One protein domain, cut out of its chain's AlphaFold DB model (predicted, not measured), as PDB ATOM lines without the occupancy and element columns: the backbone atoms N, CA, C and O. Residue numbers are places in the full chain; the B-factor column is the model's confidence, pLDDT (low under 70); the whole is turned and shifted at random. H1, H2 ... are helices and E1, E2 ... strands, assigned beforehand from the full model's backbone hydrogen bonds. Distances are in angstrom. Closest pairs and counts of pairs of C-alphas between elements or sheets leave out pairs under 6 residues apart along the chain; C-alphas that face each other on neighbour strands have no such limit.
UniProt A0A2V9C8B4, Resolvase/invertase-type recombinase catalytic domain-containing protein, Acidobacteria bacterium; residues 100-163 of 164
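Overview. This is residues 100 to 163 of the 164 residues of the protein "Resolvase/invertase-type recombinase catalytic domain-containing protein" of Acidobacteria bacterium (UniProt A0A2V9C8B4). A two-strand antiparallel hairpin, E2 and E3, comes near the first part of the long helix H1, whose last part meets H2 in a V; E1 pairs with residues 100 to 101. The printed part has 64 residues, with named elements in the order E1, H1, H2, E2, E3; the class is mixed. It is loose, radius of gyration of the C-alphas 13.4 A, and elongated, 36 by 22 by 18 A.

Along the chain. E2 is residues 146 to 150; E3, residues 157 to 161, ends at C-alpha (154.351, 170.953, 135.080). H1, residues 113 to 129, spans 23.9 A from C-alpha (164.300, 157.774, 131.540). H2 is residues 132 to 141, 14.2 A; E1 is 107 to 109.

Arrangement. In the hairpin, N 148 and O 159 are 2.8 A apart, within hydrogen-bond range. The closest C-alphas of E2 and H1, Pro 147 and Val 115, are 6.4 A apart. H1 touches H2 with residues 122 to 129 alone, at a steep tilt of 61 degrees; the closest C-alphas, Lys 125 and Val 135, are 5.9 A apart. In both helices every O i to N i+4 pair is within range.

Size, cuts and confidence. The farthest C-alphas, Glu 104 and Gln 141, are 40.0 A apart. The printed part has no cut and no long link; residues 153 to 155 have pLDDT under 70.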
ATOM      1  N   VAL A 100     155.874 152.451 138.749       87.38
ATOM      2  CA  VAL A 100     154.830 151.687 138.060       87.38
ATOM      3  C   VAL A 100     154.643 150.324 138.721       87.38
ATOM      4  O   VAL A 100     155.540 149.820 139.404       87.38
ATOM      5  N   LYS A 101     153.468 149.715 138.530       84.50
ATOM      6  CA  LYS A 101     153.246 148.309 138.893       84.50
ATOM      7  C   LYS A 101     153.927 147.438 137.834       84.50
ATOM      8  O   LYS A 101     153.473 147.392 136.694       84.50
ATOM      9  N   GLY A 102     155.040 146.819 138.206       79.12
ATOM     10  CA  GLY A 102     155.760 145.842 137.399       79.12
ATOM     11  C   GLY A 102     155.092 144.466 137.424       79.12
ATOM     12  O   GLY A 102     153.960 144.299 137.886       79.12
ATOM     13  N   ALA A 103     155.812 143.456 136.936       75.56
ATOM     14  CA  ALA A 103     155.352 142.074 137.022       75.56
ATOM     15  C   ALA A 103     155.208 141.636 138.495       75.56
ATOM     16  O   ALA A 103     155.944 142.094 139.368       75.56
ATOM     17  N   GLU A 104     154.254 140.740 138.764       75.12
ATOM     18  CA  GLU A 104     154.011 140.169 140.103       75.12
ATOM     19  C   GLU A 104     153.667 141.194 141.204       75.12
ATOM     20  O   GLU A 104     154.029 141.002 142.363       75.12
ATOM     21  N   ASP A 105     152.962 142.284 140.870       72.19
ATOM     22  CA  ASP A 105     152.578 143.330 141.835       72.19
ATOM     23  C   ASP A 105     153.794 143.941 142.570       72.19
ATOM     24  O   ASP A 105     153.719 144.318 143.742       72.19
ATOM     25  N   ARG A 106     154.945 144.059 141.895       81.44
ATOM     26  CA  ARG A 106     156.116 144.774 142.426       81.44
ATOM     27  C   ARG A 106     156.095 146.236 141.998       81.44
ATOM     28  O   ARG A 106     155.729 146.561 140.876       81.44
ATOM     29  N   ILE A 107     156.508 147.132 142.892       86.31
ATOM     30  CA  ILE A 107     156.692 148.547 142.553       86.31
ATOM     31  C   ILE A 107     158.069 148.710 141.905       86.31
ATOM     32  O   ILE A 107     159.093 148.452 142.541       86.31
ATOM     33  N   GLU A 108     158.094 149.155 140.654       89.50
ATOM     34  CA  GLU A 108     159.309 149.399 139.874       89.50
ATOM     35  C   GLU A 108     159.414 150.878 139.499       89.50
ATOM     36  O   GLU A 108     158.417 151.594 139.506       89.50
ATOM     37  N   LYS A 109     160.620 151.372 139.195       88.31
ATOM     38  CA  LYS A 109     160.777 152.737 138.669       88.31
ATOM     39  C   LYS A 109     160.157 152.829 137.275       88.31
ATOM     40  O   LYS A 109     160.259 151.884 136.499       88.31
ATOM     41  N   ASP A 110     159.600 153.990 136.951       89.75
ATOM     42  CA  ASP A 110     159.029 154.266 135.631       89.75
ATOM     43  C   ASP A 110     160.029 153.923 134.499       89.75
ATOM     44  O   ASP A 110     161.222 154.243 134.618       89.75
ATOM     45  N   PRO A 111     159.611 153.233 133.418       88.50
ATOM     46  CA  PRO A 111     160.476 152.936 132.280       88.50
ATOM     47  C   PRO A 111     160.967 154.195 131.537       88.50
ATOM     48  O   PRO A 111     162.041 154.139 130.925       88.50
ATOM     49  N   ASP A 112     160.270 155.330 131.640       90.75
ATOM     50  CA  ASP A 112     160.689 156.612 131.077       90.75
ATOM     51  C   ASP A 112     161.936 157.150 131.801       90.75
ATOM     52  O   ASP A 112     161.947 157.489 132.991       90.75
ATOM     53  N   ALA A 113     163.030 157.264 131.044       92.62
ATOM     54  CA  ALA A 113     164.300 157.774 131.540       92.62
ATOM     55  C   ALA A 113     164.205 159.216 132.060       92.62
ATOM     56  O   ALA A 113     164.903 159.559 133.017       92.62
ATOM     57  N   ARG A 114     163.343 160.052 131.469       93.25
ATOM     58  CA  ARG A 114     163.137 161.441 131.889       93.25
ATOM     59  C   ARG A 114     162.467 161.494 133.258       93.25
ATOM     60  O   ARG A 114     162.897 162.268 134.113       93.25
ATOM     61  N   VAL A 115     161.465 160.646 133.483       92.38
ATOM     62  CA  VAL A 115     160.777 160.522 134.774       92.38
ATOM     63  C   VAL A 115     161.752 160.033 135.843       92.38
ATOM     64  O   VAL A 115     161.901 160.695 136.871       92.38
ATOM     65  N   ARG A 116     162.511 158.958 135.577       93.69
ATOM     66  CA  ARG A 116     163.541 158.473 136.518       93.69
ATOM     67  C   ARG A 116     164.567 159.543 136.865       93.69
ATOM     68  O   ARG A 116     164.865 159.732 138.040       93.69
ATOM     69  N   ALA A 117     165.082 160.259 135.866       94.25
ATOM     70  CA  ALA A 117     166.075 161.307 136.076       94.25
ATOM     71  C   ALA A 117     165.537 162.458 136.940       94.25
ATOM     72  O   ALA A 117     166.269 162.974 137.787       94.25
ATOM     73  N   ALA A 118     164.266 162.840 136.759       93.81
ATOM     74  CA  ALA A 118     163.612 163.853 137.581       93.81
ATOM     75  C   ALA A 118     163.476 163.391 139.040       93.81
ATOM     76  O   ALA A 118     163.874 164.115 139.950       93.81
ATOM     77  N   ILE A 119     163.003 162.164 139.271       93.31
ATOM     78  CA  ILE A 119     162.885 161.600 140.624       93.31
ATOM     79  C   ILE A 119     164.260 161.460 141.296       93.31
ATOM     80  O   ILE A 119     164.444 161.891 142.434       93.31
ATOM     81  N   ASP A 120     165.264 160.946 140.582       94.81
ATOM     82  CA  ASP A 120     166.630 160.818 141.100       94.81
ATOM     83  C   ASP A 120     167.277 162.186 141.380       94.81
ATOM     84  O   ASP A 120     168.118 162.315 142.272       94.81
ATOM     85  N   LEU A 121     166.906 163.239 140.645       94.94
ATOM     86  CA  LEU A 121     167.328 164.609 140.943       94.94
ATOM     87  C   LEU A 121     166.711 165.124 142.250       94.94
ATOM     88  O   LEU A 121     167.441 165.693 143.062       94.94
ATOM     89  N   ILE A 122     165.412 164.900 142.470       94.19
ATOM     90  CA  ILE A 122     164.717 165.305 143.701       94.19
ATOM     91  C   ILE A 122     165.397 164.681 144.920       94.19
ATOM     92  O   ILE A 122     165.747 165.397 145.858       94.19
ATOM     93  N   PHE A 123     165.646 163.368 144.894       95.00
ATOM     94  CA  PHE A 123     166.281 162.676 146.018       95.00
ATOM     95  C   PHE A 123     167.724 163.124 146.256       95.00
ATOM     96  O   PHE A 123     168.112 163.333 147.406       95.00
ATOM     97  N   ARG A 124     168.512 163.345 145.194       96.94
ATOM     98  CA  ARG A 124     169.867 163.906 145.333       96.94
ATOM     99  C   ARG A 124     169.842 165.294 145.964       96.94
ATOM    100  O   ARG A 124     170.565 165.539 146.924       96.94
ATOM    101  N   LYS A 125     168.967 166.184 145.488       95.88
ATOM    102  CA  LYS A 125     168.843 167.540 146.040       95.88
ATOM    103  C   LYS A 125     168.320 167.538 147.466       95.88
ATOM    104  O   LYS A 125     168.744 168.365 148.265       95.88
ATOM    105  N   PHE A 126     167.449 166.597 147.812       96.81
ATOM    106  CA  PHE A 126     167.012 166.419 149.189       96.81
ATOM    107  C   PHE A 126     168.166 165.995 150.100       96.81
ATOM    108  O   PHE A 126     168.295 166.545 151.188       96.81
ATOM    109  N   ALA A 127     169.035 165.086 149.652       97.12
ATOM    110  CA  ALA A 127     170.224 164.693 150.408       97.12
ATOM    111  C   ALA A 127     171.235 165.847 150.576       97.12
ATOM    112  O   ALA A 127     171.878 165.943 151.616       97.12
ATOM    113  N   GLU A 128     171.353 166.733 149.581       96.88
ATOM    114  CA  GLU A 128     172.226 167.917 149.640       96.88
ATOM    115  C   GLU A 128     171.667 169.038 150.533       96.88
ATOM    116  O   GLU A 128     172.416 169.670 151.274       96.88
ATOM    117  N   LEU A 129     170.363 169.316 150.440       96.12
ATOM    118  CA  LEU A 129     169.729 170.471 151.088       96.12
ATOM    119  C   LEU A 129     169.122 170.124 152.455       96.12
ATOM    120  O   LEU A 129     169.025 170.980 153.325       96.12
ATOM    121  N   GLY A 130     168.697 168.877 152.662       95.06
ATOM    122  CA  GLY A 130     168.084 168.407 153.908       95.06
ATOM    123  C   GLY A 130     166.631 168.850 154.124       95.06
ATOM    124  O   GLY A 130     166.066 168.592 155.186       95.06
ATOM    125  N   SER A 131     165.996 169.511 153.148       95.81
ATOM    126  CA  SER A 131     164.612 169.989 153.261       95.81
ATOM    127  C   SER A 131     163.852 169.931 151.941       95.81
ATOM    128  O   SER A 131     164.282 170.501 150.938       95.81
ATOM    129  N   ALA A 132     162.649 169.346 151.962       93.88
ATOM    130  CA  ALA A 132     161.749 169.317 150.806       93.88
ATOM    131  C   ALA A 132     161.386 170.732 150.317       93.88
ATOM    132  O   ALA A 132     161.296 170.970 149.116       93.88
ATOM    133  N   ARG A 133     161.266 171.699 151.239       94.81
ATOM    134  CA  ARG A 133     160.996 173.103 150.901       94.81
ATOM    135  C   ARG A 133     162.151 173.740 150.126       94.81
ATOM    136  O   ARG A 133     161.917 174.498 149.192       94.81
ATOM    137  N   GLN A 134     163.391 173.448 150.512       95.44
ATOM    138  CA  GLN A 134     164.566 173.966 149.805       95.44
ATOM    139  C   GLN A 134     164.721 173.310 148.432       95.44
ATOM    140  O   GLN A 134     165.053 174.000 147.474       95.44
ATOM    141  N   VAL A 135     164.412 172.013 148.317       95.81
ATOM    142  CA  VAL A 135     164.366 171.312 147.025       95.81
ATOM    143  C   VAL A 135     163.325 171.937 146.099       95.81
ATOM    144  O   VAL A 135     163.650 172.218 144.951       95.81
ATOM    145  N   TYR A 136     162.117 172.220 146.600       93.81
ATOM    146  CA  TYR A 136     161.076 172.920 145.842       93.81
ATOM    147  C   TYR A 136     161.573 174.265 145.297       93.81
ATOM    148  O   TYR A 136     161.530 174.484 144.090       93.81
ATOM    149  N   PHE A 137     162.108 175.140 146.159       94.69
ATOM    150  CA  PHE A 137     162.587 176.453 145.716       94.69
ATOM    151  C   PHE A 137     163.737 176.349 144.721       94.69
ATOM    152  O   PHE A 137     163.820 177.149 143.795       94.69
ATOM    153  N   TRP A 138     164.623 175.370 144.898       95.38
ATOM    154  CA  TRP A 138     165.700 175.131 143.950       95.38
ATOM    155  C   TRP A 138     165.155 174.681 142.585       95.38
ATOM    156  O   TRP A 138     165.560 175.233 141.568       95.38
ATOM    157  N   LEU A 139     164.208 173.737 142.548       94.50
ATOM    158  CA  LEU A 139     163.571 173.275 141.306       94.50
ATOM    159  C   LEU A 139     162.839 174.409 140.579       94.50
ATOM    160  O   LEU A 139     162.972 174.529 139.361       94.50
ATOM    161  N   ASP A 140     162.118 175.245 141.328       93.75
ATOM    162  CA  ASP A 140     161.409 176.420 140.815       93.75
ATOM    163  C   ASP A 140     162.384 177.454 140.224       93.75
ATOM    164  O   ASP A 140     162.261 177.834 139.062       93.75
ATOM    165  N   GLN A 141     163.449 177.812 140.955       94.25
ATOM    166  CA  GLN A 141     164.499 178.718 140.461       94.25
ATOM    167  C   GLN A 141     165.186 178.197 139.192       94.25
ATOM    168  O   GLN A 141     165.508 178.971 138.289       94.25
ATOM    169  N   GLN A 142     165.425 176.887 139.113       94.00
ATOM    170  CA  GLN A 142     166.028 176.253 137.938       94.00
ATOM    171  C   GLN A 142     165.020 175.995 136.805       94.00
ATOM    172  O   GLN A 142     165.415 175.483 135.760       94.00
ATOM    173  N   HIS A 143     163.741 176.351 136.984       92.81
ATOM    174  CA  HIS A 143     162.658 176.125 136.023       92.81
ATOM    175  C   HIS A 143     162.554 174.658 135.576       92.81
ATOM    176  O   HIS A 143     162.295 174.360 134.409       92.81
ATOM    177  N   ILE A 144     162.780 173.723 136.505       92.50
ATOM    178  CA  ILE A 144     162.756 172.288 136.218       92.50
ATOM    179  C   ILE A 144     161.317 171.784 136.364       92.50
ATOM    180  O   ILE A 144     160.785 171.781 137.477       92.50
ATOM    181  N   PRO A 145     160.668 171.334 135.274       92.25
ATOM    182  CA  PRO A 145     159.330 170.777 135.368       92.25
ATOM    183  C   PRO A 145     159.363 169.381 136.003       92.25
ATOM    184  O   PRO A 145     160.288 168.597 135.775       92.25
ATOM    185  N   LEU A 146     158.312 169.053 136.748       92.00
ATOM    186  CA  LEU A 146     158.100 167.772 137.406       92.00
ATOM    187  C   LEU A 146     157.027 166.944 136.683       92.00
ATOM    188  O   LEU A 146     156.070 167.513 136.144       92.00
ATOM    189  N   PRO A 147     157.165 165.607 136.670       91.81
ATOM    190  CA  PRO A 147     156.135 164.729 136.135       91.81
ATOM    191  C   PRO A 147     154.901 164.755 137.044       91.81
ATOM    192  O   PRO A 147     155.011 164.756 138.267       91.81
ATOM    193  N   THR A 148     153.715 164.784 136.448       88.31
ATOM    194  CA  THR A 148     152.418 164.703 137.127       88.31
ATOM    195  C   THR A 148     151.524 163.743 136.356       88.31
ATOM    196  O   THR A 148     151.382 163.872 135.143       88.31
ATOM    197  N   GLU A 149     150.896 162.795 137.045       85.69
ATOM    198  CA  GLU A 149     149.897 161.908 136.440       85.69
ATOM    199  C   GLU A 149     148.568 162.641 136.246       85.69
ATOM    200  O   GLU A 149     148.013 163.213 137.193       85.69
ATOM    201  N   ARG A 150     148.015 162.582 135.033       81.44
ATOM    202  CA  ARG A 150     146.680 163.088 134.711       81.44
ATOM    203  C   ARG A 150     145.847 161.983 134.067       81.44
ATOM    204  O   ARG A 150     146.306 161.332 133.141       81.44
ATOM    205  N   GLY A 151     144.610 161.812 134.527       75.75
ATOM    206  CA  GLY A 151     143.680 160.813 133.989       75.75
ATOM    207  C   GLY A 151     143.276 159.740 135.009       75.75
ATOM    208  O   GLY A 151     143.751 159.764 136.149       75.75
ATOM    209  N   PRO A 152     142.343 158.846 134.636       72.00
ATOM    210  CA  PRO A 152     141.955 157.697 135.454       72.00
ATOM    211  C   PRO A 152     143.110 156.687 135.574       72.00
ATOM    212  O   PRO A 152     143.999 156.677 134.728       72.00
ATOM    213  N   GLU A 153     143.098 155.835 136.608       66.56
ATOM    214  CA  GLU A 153     144.188 154.873 136.893       66.56
ATOM    215  C   GLU A 153     144.550 153.976 135.694       66.56
ATOM    216  O   GLU A 153     145.723 153.674 135.503       66.56
ATOM    217  N   ASP A 154     143.576 153.628 134.849       66.69
ATOM    218  CA  ASP A 154     143.776 152.756 133.680       66.69
ATOM    219  C   ASP A 154     144.327 153.482 132.435       66.69
ATOM    220  O   ASP A 154     144.699 152.839 131.454       66.69
ATOM    221  N   ALA A 155     144.364 154.819 132.440       68.56
ATOM    222  CA  ALA A 155     144.813 155.640 131.311       68.56
ATOM    223  C   ALA A 155     145.488 156.929 131.807       68.56
ATOM    224  O   ALA A 155     145.047 158.043 131.510       68.56
ATOM    225  N   GLN A 156     146.537 156.769 132.614       73.44
ATOM    226  CA  GLN A 156     147.324 157.892 133.106       73.44
ATOM    227  C   GLN A 156     148.276 158.412 132.025       73.44
ATOM    228  O   GLN A 156     149.088 157.672 131.474       73.44
ATOM    229  N   GLU A 157     148.203 159.711 131.759       83.38
ATOM    230  CA  GLU A 157     149.168 160.443 130.946       83.38
ATOM    231  C   GLU A 157     150.122 161.217 131.863       83.38
ATOM    232  O   GLU A 157     149.693 161.898 132.803       83.38
ATOM    233  N   ILE A 158     151.426 161.135 131.588       86.62
ATOM    234  CA  ILE A 158     152.438 161.908 132.312       86.62
ATOM    235  C   ILE A 158     152.540 163.297 131.685       86.62
ATOM    236  O   ILE A 158     153.024 163.466 130.566       86.62
ATOM    237  N   VAL A 159     152.132 164.310 132.442       90.81
ATOM    238  CA  VAL A 159     152.222 165.721 132.058       90.81
ATOM    239  C   VAL A 159     153.328 166.394 132.861       90.81
ATOM    240  O   VAL A 159     153.452 166.193 134.064       90.81
ATOM    241  N   TRP A 160     154.124 167.233 132.204       92.69
ATOM    242  CA  TRP A 160     155.220 167.966 132.835       92.69
ATOM    243  C   TRP A 160     154.760 169.364 133.238       92.69
ATOM    244  O   TRP A 160     154.357 170.152 132.382       92.69
ATOM    245  N   GLN A 161     154.810 169.674 134.532       90.88
ATOM    246  CA  GLN A 161     154.351 170.953 135.080       90.88
ATOM    247  C   GLN A 161     155.440 171.614 135.931       90.88
ATOM    248  O   GLN A 161     156.300 170.909 136.453       90.88
ATOM    249  N   PRO A 162     155.437 172.949 136.089       87.44
ATOM    250  CA  PRO A 162     156.316 173.618 137.047       87.44
ATOM    251  C   PRO A 162     156.130 173.044 138.455       87.44
ATOM    252  O   PRO A 162     155.035 172.573 138.780       87.44
ATOM    253  N   ALA A 163     157.170 173.107 139.286       80.44
ATOM    254  CA  ALA A 163     157.044 172.761 140.698       80.44
ATOM    255  C   ALA A 163     155.919 173.606 141.332       80.44
ATOM    256  O   ALA A 163     155.890 174.823 141.162       80.44
TER     257      ALA A 163